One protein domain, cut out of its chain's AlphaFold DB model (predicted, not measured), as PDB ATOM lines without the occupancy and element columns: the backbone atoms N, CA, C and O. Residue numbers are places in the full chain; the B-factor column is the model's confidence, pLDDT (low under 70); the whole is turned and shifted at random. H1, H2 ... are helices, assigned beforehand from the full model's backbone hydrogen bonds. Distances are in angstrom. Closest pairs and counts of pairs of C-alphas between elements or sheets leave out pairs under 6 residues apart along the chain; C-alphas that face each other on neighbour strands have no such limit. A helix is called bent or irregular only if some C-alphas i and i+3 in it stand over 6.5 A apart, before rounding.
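This is residues 80 to 110 and 143 to 189 of the 197 residues of an uncharacterized protein of Flavonifractor sp. An91 (UniProt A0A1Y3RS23). A small body of short helices gathers round H1, and the long helix H4 begins on that body and runs out of it as an arm; residues 171 to 189, of which 171 to 188 belong to H4, stick out. H1 is in the middle, with H2 crossing it, H3 beside it and the first part of H4 packed on it. The printed part has 78 residues, all helix in class, with H1, H2, H3 and H4 in that order and no named strand. It is loose, with a radius of gyration of the C-alphas of 16.2 A, and spans 53 by 30 by 20 A.

Find C-alpha 80 at (0.242, 0.149, 5.504); there H1 begins, residues 80 to 89. Next come H2, residues 98 to 110, 18.7 A long, and H3, residues 143 to 153, only just irregular: C-alphas 149 and 152 are 6.9 A apart. H4, residues 156 to 188, runs 46.1 A to C-alpha 188 at (34.634, -16.242, -17.940), with a kink of 31 degrees near residue 172.

Start at H1, the hub. Residues 103 to 106 of H2 only just touch it, with 3 pairs of C-alphas within 8 A, the closest Tyr 83 and Met 103 at 6.0 A; the lines are about perpendicular, 89 degrees. H3 touches H1 at a shallow tilt of 31 degrees, opposite ways, C-alphas 84 and 147 being closest at 6.6 A. Residues 158 to 166 of H4 touch H1 at a steep tilt of 39 degrees, the same way; C-alphas 81 and 162 are closest, 5.9 A. H2 and H4 are apart. In H1 and H2 every O i to N i+4 pair is within hydrogen-bond range; in H3 5 of 7 are, in H4 27 of 29.

Look for the cut after residue 110: residues 111 to 142 are not printed, and C-alphas 110 and 143 are 10.9 A apart. The link H3 to H4 is tight and H1 to H2 short. Residues 170 to 189 have pLDDT under 70.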
ATOM      1  N   ILE A  80       0.023   1.275   4.589       84.19
ATOM      2  CA  ILE A  80       0.242   0.149   5.504       84.19
ATOM      3  C   ILE A  80       0.688  -1.116   4.759       84.19
ATOM      4  O   ILE A  80       1.540  -1.840   5.267       84.19
ATOM      5  N   GLY A  81       0.179  -1.351   3.541       84.25
ATOM      6  CA  GLY A  81       0.652  -2.413   2.651       84.25
ATOM      7  C   GLY A  81       2.101  -2.188   2.215       84.25
ATOM      8  O   GLY A  81       2.912  -3.104   2.299       84.25
ATOM      9  N   VAL A  82       2.463  -0.948   1.861       85.62
ATOM     10  CA  VAL A  82       3.852  -0.560   1.545       85.62
ATOM     11  C   VAL A  82       4.779  -0.810   2.731       85.62
ATOM     12  O   VAL A  82       5.825  -1.437   2.579       85.62
ATOM     13  N   TYR A  83       4.387  -0.365   3.922       87.12
ATOM     14  CA  TYR A  83       5.173  -0.579   5.132       87.12
ATOM     15  C   TYR A  83       5.327  -2.076   5.449       87.12
ATOM     16  O   TYR A  83       6.430  -2.544   5.725       87.12
ATOM     17  N   LEU A  84       4.257  -2.868   5.320       87.06
ATOM     18  CA  LEU A  84       4.327  -4.315   5.519       87.06
ATOM     19  C   LEU A  84       5.272  -4.988   4.508       87.06
ATOM     20  O   LEU A  84       6.046  -5.863   4.897       87.06
ATOM     21  N   ALA A  85       5.268  -4.542   3.248       84.69
ATOM     22  CA  ALA A  85       6.210  -5.016   2.237       84.69
ATOM     23  C   ALA A  85       7.666  -4.746   2.649       84.69
ATOM     24  O   ALA A  85       8.501  -5.643   2.539       84.69
ATOM     25  N   THR A  86       7.970  -3.558   3.192       85.25
ATOM     26  CA  THR A  86       9.333  -3.248   3.669       85.25
ATOM     27  C   THR A  86       9.788  -4.164   4.804       85.25
ATOM     28  O   THR A  86      10.943  -4.580   4.818       85.25
ATOM     29  N   LEU A  87       8.882  -4.565   5.704       85.69
ATOM     30  CA  LEU A  87       9.215  -5.472   6.809       85.69
ATOM     31  C   LEU A  87       9.443  -6.918   6.343       85.69
ATOM     32  O   LEU A  87      10.338  -7.592   6.853       85.69
ATOM     33  N   ILE A  88       8.626  -7.400   5.397       84.69
ATOM     34  CA  ILE A  88       8.662  -8.792   4.914       84.69
ATOM     35  C   ILE A  88       9.821  -9.014   3.942       84.69
ATOM     36  O   ILE A  88      10.546  -9.999   4.066       84.69
ATOM     37  N   PHE A  89       9.994  -8.112   2.978       80.81
ATOM     38  CA  PHE A  89      10.994  -8.247   1.917       80.81
ATOM     39  C   PHE A  89      12.305  -7.521   2.232       80.81
ATOM     40  O   PHE A  89      13.207  -7.525   1.400       80.81
ATOM     41  N   GLN A  90      12.412  -6.906   3.416       76.00
ATOM     42  CA  GLN A  90      13.589  -6.148   3.863       76.00
ATOM     43  C   GLN A  90      14.000  -5.039   2.875       76.00
ATOM     44  O   GLN A  90      15.176  -4.715   2.727       76.00
ATOM     45  N   GLY A  91      13.016  -4.463   2.180       73.12
ATOM     46  CA  GLY A  91      13.210  -3.338   1.269       73.12
ATOM     47  C   GLY A  91      13.289  -2.008   2.019       73.12
ATOM     48  O   GLY A  91      12.742  -1.866   3.111       73.12
ATOM     49  N   GLY A  92      13.933  -1.012   1.415       74.88
ATOM     50  CA  GLY A  92      14.067   0.326   1.991       74.88
ATOM     51  C   GLY A  92      13.853   1.420   0.954       74.88
ATOM     52  O   GLY A  92      14.033   1.204  -0.243       74.88
ATOM     53  N   PHE A  93      13.478   2.607   1.427       80.19
ATOM     54  CA  PHE A  93      13.444   3.813   0.606       80.19
ATOM     55  C   PHE A  93      14.697   4.658   0.871       80.19
ATOM     56  O   PHE A  93      15.298   4.549   1.942       80.19
ATOM     57  N   PRO A  94      15.094   5.540  -0.063       81.25
ATOM     58  CA  PRO A  94      16.160   6.503   0.195       81.25
ATOM     59  C   PRO A  94      15.849   7.338   1.443       81.25
ATOM     60  O   PRO A  94      14.727   7.839   1.577       81.25
ATOM     61  N   GLU A  95      16.833   7.515   2.330       76.94
ATOM     62  CA  GLU A  95      16.643   8.111   3.664       76.94
ATOM     63  C   GLU A  95      15.991   9.505   3.632       76.94
ATOM     64  O   GLU A  95      15.169   9.838   4.485       76.94
ATOM     65  N   GLU A  96      16.304  10.309   2.612       81.25
ATOM     66  CA  GLU A  96      15.791  11.675   2.461       81.25
ATOM     67  C   GLU A  96      14.412  11.758   1.778       81.25
ATOM     68  O   GLU A  96      13.828  12.842   1.671       81.25
ATOM     69  N   SER A  97      13.861  10.631   1.318       84.25
ATOM     70  CA  SER A  97      12.607  10.609   0.560       84.25
ATOM     71  C   SER A  97      11.375  10.900   1.430       84.25
ATOM     72  O   SER A  97      11.296  10.538   2.607       84.25
ATOM     73  N   GLU A  98      10.344  11.514   0.838       83.44
ATOM     74  CA  GLU A  98       9.046  11.671   1.513       83.44
ATOM     75  C   GLU A  98       8.394  10.323   1.848       83.44
ATOM     76  O   GLU A  98       7.694  10.207   2.855       83.44
ATOM     77  N   ALA A  99       8.654   9.296   1.034       81.31
ATOM     78  CA  ALA A  99       8.211   7.932   1.295       81.31
ATOM     79  C   ALA A  99       8.812   7.399   2.603       81.31
ATOM     80  O   ALA A  99       8.062   6.937   3.461       81.31
ATOM     81  N   GLN A 100      10.123   7.563   2.815       85.25
ATOM     82  CA  GLN A 100      10.779   7.143   4.055       85.25
ATOM     83  C   GLN A 100      10.221   7.880   5.278       85.25
ATOM     84  O   GLN A 100       9.992   7.265   6.316       85.25
ATOM     85  N   LYS A 101       9.928   9.184   5.164       86.62
ATOM     86  CA  LYS A 101       9.296   9.945   6.258       86.62
ATOM     87  C   LYS A 101       7.935   9.362   6.640       86.62
ATOM     88  O   LYS A 101       7.691   9.128   7.821       86.62
ATOM     89  N   LYS A 102       7.090   9.052   5.650       85.81
ATOM     90  CA  LYS A 102       5.790   8.400   5.880       85.81
ATOM     91  C   LYS A 102       5.944   7.012   6.507       85.81
ATOM     92  O   LYS A 102       5.177   6.677   7.402       85.81
ATOM     93  N   MET A 103       6.931   6.221   6.075       90.06
ATOM     94  CA  MET A 103       7.202   4.906   6.669       90.06
ATOM     95  C   MET A 103       7.661   5.026   8.126       90.06
ATOM     96  O   MET A 103       7.179   4.281   8.970       90.06
ATOM     97  N   ASN A 104       8.506   6.007   8.449       89.00
ATOM     98  CA  ASN A 104       8.948   6.264   9.822       89.00
ATOM     99  C   ASN A 104       7.786   6.674  10.741       89.00
ATOM    100  O   ASN A 104       7.775   6.319  11.918       89.00
ATOM    101  N   ASP A 105       6.806   7.423  10.233       90.75
ATOM    102  CA  ASP A 105       5.628   7.795  11.021       90.75
ATOM    103  C   ASP A 105       4.736   6.577  11.317       90.75
ATOM    104  O   ASP A 105       4.248   6.434  12.442       90.75
ATOM    105  N   ILE A 106       4.577   5.668  10.346       89.50
ATOM    106  CA  ILE A 106       3.897   4.379  10.555       89.50
ATOM    107  C   ILE A 106       4.682   3.521  11.552       89.50
ATOM    108  O   ILE A 106       4.084   2.976  12.477       89.50
ATOM    109  N   ASP A 107       6.008   3.455  11.416       91.44
ATOM    110  CA  ASP A 107       6.882   2.701  12.315       91.44
ATOM    111  C   ASP A 107       6.712   3.161  13.766       91.44
ATOM    112  O   ASP A 107       6.384   2.360  14.637       91.44
ATOM    113  N   ARG A 108       6.775   4.476  14.022       92.94
ATOM    114  CA  ARG A 108       6.513   5.033  15.361       92.94
ATOM    115  C   ARG A 108       5.113   4.697  15.869       92.94
ATOM    116  O   ARG A 108       4.939   4.441  17.058       92.94
ATOM    117  N   ALA A 109       4.097   4.722  15.007       91.56
ATOM    118  CA  ALA A 109       2.735   4.370  15.403       91.56
ATOM    119  C   ALA A 109       2.620   2.892  15.812       91.56
ATOM    120  O   ALA A 109       1.937   2.582  16.788       91.56
ATOM    121  N   VAL A 110       3.317   1.993  15.109       90.44
ATOM    122  CA  VAL A 110       3.409   0.566  15.448       90.44
ATOM    123  C   VAL A 110       4.170   0.367  16.758       90.44
ATOM    124  O   VAL A 110       3.698  -0.354  17.636       90.44
ATOM    125  N   ASN A 143      11.062  -7.384  14.588       91.44
ATOM    126  CA  ASN A 143      10.538  -7.314  13.227       91.44
ATOM    127  C   ASN A 143       9.272  -8.180  13.073       91.44
ATOM    128  O   ASN A 143       8.235  -7.713  12.596       91.44
ATOM    129  N   MET A 144       9.288  -9.410  13.601       90.56
ATOM    130  CA  MET A 144       8.093 -10.262  13.658       90.56
ATOM    131  C   MET A 144       6.954  -9.631  14.472       90.56
ATOM    132  O   MET A 144       5.784  -9.742  14.094       90.56
ATOM    133  N   ALA A 145       7.270  -8.953  15.578       91.19
ATOM    134  CA  ALA A 145       6.275  -8.244  16.374       91.19
ATOM    135  C   ALA A 145       5.629  -7.092  15.585       91.19
ATOM    136  O   ALA A 145       4.403  -6.962  15.623       91.19
ATOM    137  N   LYS A 146       6.411  -6.316  14.818       91.94
ATOM    138  CA  LYS A 146       5.895  -5.261  13.925       91.94
ATOM    139  C   LYS A 146       4.928  -5.840  12.891       91.94
ATOM    140  O   LYS A 146       3.789  -5.387  12.802       91.94
ATOM    141  N   ILE A 147       5.313  -6.928  12.213       89.44
ATOM    142  CA  ILE A 147       4.450  -7.637  11.246       89.44
ATOM    143  C   ILE A 147       3.118  -8.049  11.890       89.44
ATOM    144  O   ILE A 147       2.043  -7.823  11.324       89.44
ATOM    145  N   ARG A 148       3.160  -8.622  13.100       88.25
ATOM    146  CA  ARG A 148       1.949  -9.033  13.829       88.25
ATOM    147  C   ARG A 148       1.063  -7.861  14.234       88.25
ATOM    148  O   ARG A 148      -0.154  -8.009  14.189       88.25
ATOM    149  N   CYS A 149       1.643  -6.715  14.573       87.81
ATOM    150  CA  CYS A 149       0.889  -5.499  14.874       87.81
ATOM    151  C   CYS A 149       0.222  -4.904  13.622       87.81
ATOM    152  O   CYS A 149      -0.853  -4.319  13.725       87.81
ATOM    153  N   CYS A 150       0.810  -5.084  12.436       85.94
ATOM    154  CA  CYS A 150       0.244  -4.609  11.169       85.94
ATOM    155  C   CYS A 150      -0.810  -5.550  10.571       85.94
ATOM    156  O   CYS A 150      -1.721  -5.085   9.893       85.94
ATOM    157  N   THR A 151      -0.718  -6.859  10.838       83.94
ATOM    158  CA  THR A 151      -1.588  -7.890  10.235       83.94
ATOM    159  C   THR A 151      -3.095  -7.576  10.329       83.94
ATOM    160  O   THR A 151      -3.783  -7.750   9.329       83.94
ATOM    161  N   PRO A 152      -3.648  -7.077  11.458       85.75
ATOM    162  CA  PRO A 152      -5.081  -6.771  11.564       85.75
ATOM    163  C   PRO A 152      -5.567  -5.643  10.644       85.75
ATOM    164  O   PRO A 152      -6.767  -5.521  10.412       85.75
ATOM    165  N   TYR A 153      -4.654  -4.808  10.148       84.06
ATOM    166  CA  TYR A 153      -4.955  -3.647   9.309       84.06
ATOM    167  C   TYR A 153      -4.816  -3.941   7.811       84.06
ATOM    168  O   TYR A 153      -5.069  -3.059   6.992       84.06
ATOM    169  N   VAL A 154      -4.418  -5.164   7.451       84.31
ATOM    170  CA  VAL A 154      -4.213  -5.591   6.066       84.31
ATOM    171  C   VAL A 154      -5.224  -6.687   5.745       84.31
ATOM    172  O   VAL A 154      -5.230  -7.750   6.366       84.31
ATOM    173  N   SER A 155      -6.110  -6.421   4.784       84.94
ATOM    174  CA  SER A 155      -7.052  -7.432   4.302       84.94
ATOM    175  C   SER A 155      -6.316  -8.507   3.484       84.94
ATOM    176  O   SER A 155      -5.242  -8.236   2.944       84.94
ATOM    177  N   PRO A 156      -6.879  -9.719   3.333       82.56
ATOM    178  CA  PRO A 156      -6.283 -10.749   2.478       82.56
ATOM    179  C   PRO A 156      -6.051 -10.283   1.032       82.56
ATOM    180  O   PRO A 156      -5.036 -10.621   0.435       82.56
ATOM    181  N   GLU A 157      -6.963  -9.469   0.495       82.38
ATOM    182  CA  GLU A 157      -6.842  -8.875  -0.843       82.38
ATOM    183  C   GLU A 157      -5.681  -7.876  -0.927       82.38
ATOM    184  O   GLU A 157      -4.938  -7.866  -1.907       82.38
ATOM    185  N   GLU A 158      -5.493  -7.056   0.109       79.81
ATOM    186  CA  GLU A 158      -4.393  -6.091   0.173       79.81
ATOM    187  C   GLU A 158      -3.043  -6.794   0.367       79.81
ATOM    188  O   GLU A 158      -2.040  -6.362  -0.193       79.81
ATOM    189  N   TYR A 159      -3.011  -7.905   1.107       82.69
ATOM    190  CA  TYR A 159      -1.817  -8.738   1.240       82.69
ATOM    191  C   TYR A 159      -1.412  -9.362  -0.101       82.69
ATOM    192  O   TYR A 159      -0.248  -9.301  -0.487       82.69
ATOM    193  N   ASP A 160      -2.373  -9.925  -0.831       80.75
ATOM    194  CA  ASP A 160      -2.135 -10.486  -2.161       80.75
ATOM    195  C   ASP A 160      -1.661  -9.403  -3.144       80.75
ATOM    196  O   ASP A 160      -0.658  -9.579  -3.838       80.75
ATOM    197  N   ARG A 161      -2.288  -8.219  -3.115       80.56
ATOM    198  CA  ARG A 161      -1.819  -7.042  -3.859       80.56
ATOM    199  C   ARG A 161      -0.380  -6.682  -3.483       80.56
ATOM    200  O   ARG A 161       0.442  -6.514  -4.377       80.56
ATOM    201  N   MET A 162      -0.056  -6.600  -2.194       83.62
ATOM    202  CA  MET A 162       1.289  -6.290  -1.703       83.62
ATOM    203  C   MET A 162       2.338  -7.277  -2.236       83.62
ATOM    204  O   MET A 162       3.401  -6.847  -2.697       83.62
ATOM    205  N   VAL A 163       2.043  -8.582  -2.219       80.56
ATOM    206  CA  VAL A 163       2.933  -9.615  -2.774       80.56
ATOM    207  C   VAL A 163       3.188  -9.352  -4.254       80.56
ATOM    208  O   VAL A 163       4.345  -9.214  -4.645       80.56
ATOM    209  N   ARG A 164       2.133  -9.154  -5.054       77.88
ATOM    210  CA  ARG A 164       2.271  -8.870  -6.491       77.88
ATOM    211  C   ARG A 164       3.049  -7.588  -6.776       77.88
ATOM    212  O   ARG A 164       3.899  -7.581  -7.663       77.88
ATOM    213  N   PHE A 165       2.782  -6.515  -6.027       75.75
ATOM    214  CA  PHE A 165       3.529  -5.251  -6.108       75.75
ATOM    215  C   PHE A 165       5.013  -5.448  -5.870       75.75
ATOM    216  O   PHE A 165       5.832  -4.980  -6.660       75.75
ATOM    217  N   THR A 166       5.355  -6.184  -4.821       74.50
ATOM    218  CA  THR A 166       6.752  -6.433  -4.485       74.50
ATOM    219  C   THR A 166       7.410  -7.348  -5.515       74.50
ATOM    220  O   THR A 166       8.521  -7.075  -5.955       74.50
ATOM    221  N   GLU A 167       6.720  -8.388  -5.979       73.75
ATOM    222  CA  GLU A 167       7.231  -9.285  -7.017       73.75
ATOM    223  C   GLU A 167       7.442  -8.581  -8.357       73.75
ATOM    224  O   GLU A 167       8.443  -8.846  -9.016       73.75
ATOM    225  N   SER A 168       6.548  -7.666  -8.740       73.38
ATOM    226  CA  SER A 168       6.692  -6.832  -9.938       73.38
ATOM    227  C   SER A 168       7.857  -5.847  -9.808       73.38
ATOM    228  O   SER A 168       8.665  -5.723 -10.727       73.38
ATOM    229  N   ALA A 169       8.006  -5.204  -8.643       70.38
ATOM    230  CA  ALA A 169       9.143  -4.327  -8.368       70.38
ATOM    231  C   ALA A 169      10.474  -5.094  -8.461       70.38
ATOM    232  O   ALA A 169      11.398  -4.651  -9.136       70.38
ATOM    233  N   ILE A 170      10.531  -6.292  -7.870       68.19
ATOM    234  CA  ILE A 170      11.703  -7.174  -7.910       68.19
ATOM    235  C   ILE A 170      11.903  -7.789  -9.303       68.19
ATOM    236  O   ILE A 170      13.024  -8.143  -9.653       68.19
ATOM    237  N   ALA A 171      10.861  -7.957 -10.124       66.56
ATOM    238  CA  ALA A 171      11.004  -8.526 -11.465       66.56
ATOM    239  C   ALA A 171      11.941  -7.685 -12.340       66.56
ATOM    240  O   ALA A 171      12.745  -8.255 -13.076       66.56
ATOM    241  N   ASN A 172      11.894  -6.357 -12.205       60.06
ATOM    242  CA  ASN A 172      12.827  -5.461 -12.886       60.06
ATOM    243  C   ASN A 172      14.271  -5.690 -12.408       60.06
ATOM    244  O   ASN A 172      15.160  -5.886 -13.232       60.06
ATOM    245  N   ASP A 173      14.484  -5.810 -11.095       59.00
ATOM    246  CA  ASP A 173      15.804  -6.113 -10.526       59.00
ATOM    247  C   ASP A 173      16.297  -7.523 -10.897       59.00
ATOM    248  O   ASP A 173      17.492  -7.738 -11.085       59.00
ATOM    249  N   LYS A 174      15.397  -8.504 -11.049       58.50
ATOM    250  CA  LYS A 174      15.732  -9.866 -11.495       58.50
ATOM    251  C   LYS A 174      16.295  -9.866 -12.908       58.50
ATOM    252  O   LYS A 174      17.257 -10.589 -13.144       58.50
ATOM    253  N   TRP A 175      15.740  -9.078 -13.829       55.84
ATOM    254  CA  TRP A 175      16.296  -8.944 -15.179       55.84
ATOM    255  C   TRP A 175      17.692  -8.318 -15.157       55.84
ATOM    256  O   TRP A 175      18.570  -8.809 -15.864       55.84
ATOM    257  N   ASP A 176      17.924  -7.330 -14.291       55.69
ATOM    258  CA  ASP A 176      19.235  -6.699 -14.095       55.69
ATOM    259  C   ASP A 176      20.257  -7.615 -13.400       55.69
ATOM    260  O   ASP A 176      21.458  -7.564 -13.667       55.69
ATOM    261  N   ILE A 177      19.810  -8.479 -12.492       57.25
ATOM    262  CA  ILE A 177      20.659  -9.491 -11.856       57.25
ATOM    263  C   ILE A 177      20.980 -10.605 -12.854       57.25
ATOM    264  O   ILE A 177      22.130 -11.026 -12.945       57.25
ATOM    265  N   LEU A 178      19.998 -11.069 -13.629       55.28
ATOM    266  CA  LEU A 178      20.192 -12.080 -14.669       55.28
ATOM    267  C   LEU A 178      21.101 -11.575 -15.788       55.28
ATOM    268  O   LEU A 178      21.961 -12.325 -16.239       55.28
ATOM    269  N   SER A 179      20.967 -10.312 -16.201       57.03
ATOM    270  CA  SER A 179      21.876  -9.696 -17.169       57.03
ATOM    271  C   SER A 179      23.295  -9.599 -16.611       57.03
ATOM    272  O   SER A 179      24.224 -10.030 -17.289       57.03
ATOM    273  N   LYS A 180      23.476  -9.186 -15.348       58.91
ATOM    274  CA  LYS A 180      24.784  -9.218 -14.663       58.91
ATOM    275  C   LYS A 180      25.369 -10.629 -14.552       58.91
ATOM    276  O   LYS A 180      26.569 -10.802 -14.742       58.91
ATOM    277  N   PHE A 181      24.555 -11.647 -14.271       52.31
ATOM    278  CA  PHE A 181      25.002 -13.046 -14.276       52.31
ATOM    279  C   PHE A 181      25.415 -13.504 -15.677       52.31
ATOM    280  O   PHE A 181      26.444 -14.161 -15.814       52.31
ATOM    281  N   TRP A 182      24.669 -13.120 -16.715       53.56
ATOM    282  CA  TRP A 182      25.042 -13.387 -18.102       53.56
ATOM    283  C   TRP A 182      26.330 -12.670 -18.510       53.56
ATOM    284  O   TRP A 182      27.148 -13.239 -19.224       53.56
ATOM    285  N   GLU A 183      26.540 -11.435 -18.062       64.75
ATOM    286  CA  GLU A 183      27.781 -10.692 -18.290       64.75
ATOM    287  C   GLU A 183      28.972 -11.343 -17.578       64.75
ATOM    288  O   GLU A 183      30.040 -11.459 -18.174       64.75
ATOM    289  N   LEU A 184      28.791 -11.827 -16.346       61.25
ATOM    290  CA  LEU A 184      29.816 -12.566 -15.600       61.25
ATOM    291  C   LEU A 184      30.162 -13.909 -16.261       61.25
ATOM    292  O   LEU A 184      31.338 -14.257 -16.355       61.25
ATOM    293  N   ASP A 185      29.168 -14.638 -16.770       50.78
ATOM    294  CA  ASP A 185      29.381 -15.884 -17.520       50.78
ATOM    295  C   ASP A 185      30.101 -15.618 -18.859       50.78
ATOM    296  O   ASP A 185      31.041 -16.319 -19.242       50.78
ATOM    297  N   ASN A 186      29.762 -14.508 -19.525       52.66
ATOM    298  CA  ASN A 186      30.447 -14.049 -20.735       52.66
ATOM    299  C   ASN A 186      31.870 -13.511 -20.473       52.66
ATOM    300  O   ASN A 186      32.717 -13.587 -21.363       52.66
ATOM    301  N   GLN A 187      32.175 -13.019 -19.267       53.00
ATOM    302  CA  GLN A 187      33.539 -12.643 -18.863       53.00
ATOM    303  C   GLN A 187      34.431 -13.867 -18.604       53.00
ATOM    304  O   GLN A 187      35.624 -13.827 -18.902       53.00
ATOM    305  N   ILE A 188      33.878 -14.987 -18.127       47.91
ATOM    306  CA  ILE A 188      34.634 -16.242 -17.940       47.91
ATOM    307  C   ILE A 188      35.037 -16.862 -19.298       47.91
ATOM    308  O   ILE A 188      36.001 -17.631 -19.381       47.91
ATOM    309  N   LEU A 189      34.370 -16.470 -20.390       43.47
ATOM    310  CA  LEU A 189      34.658 -16.916 -21.754       43.47
ATOM    311  C   LEU A 189      35.574 -15.991 -22.574       43.47
ATOM    312  O   LEU A 189      35.889 -16.340 -23.714       43.47
TER     313      LEU A 189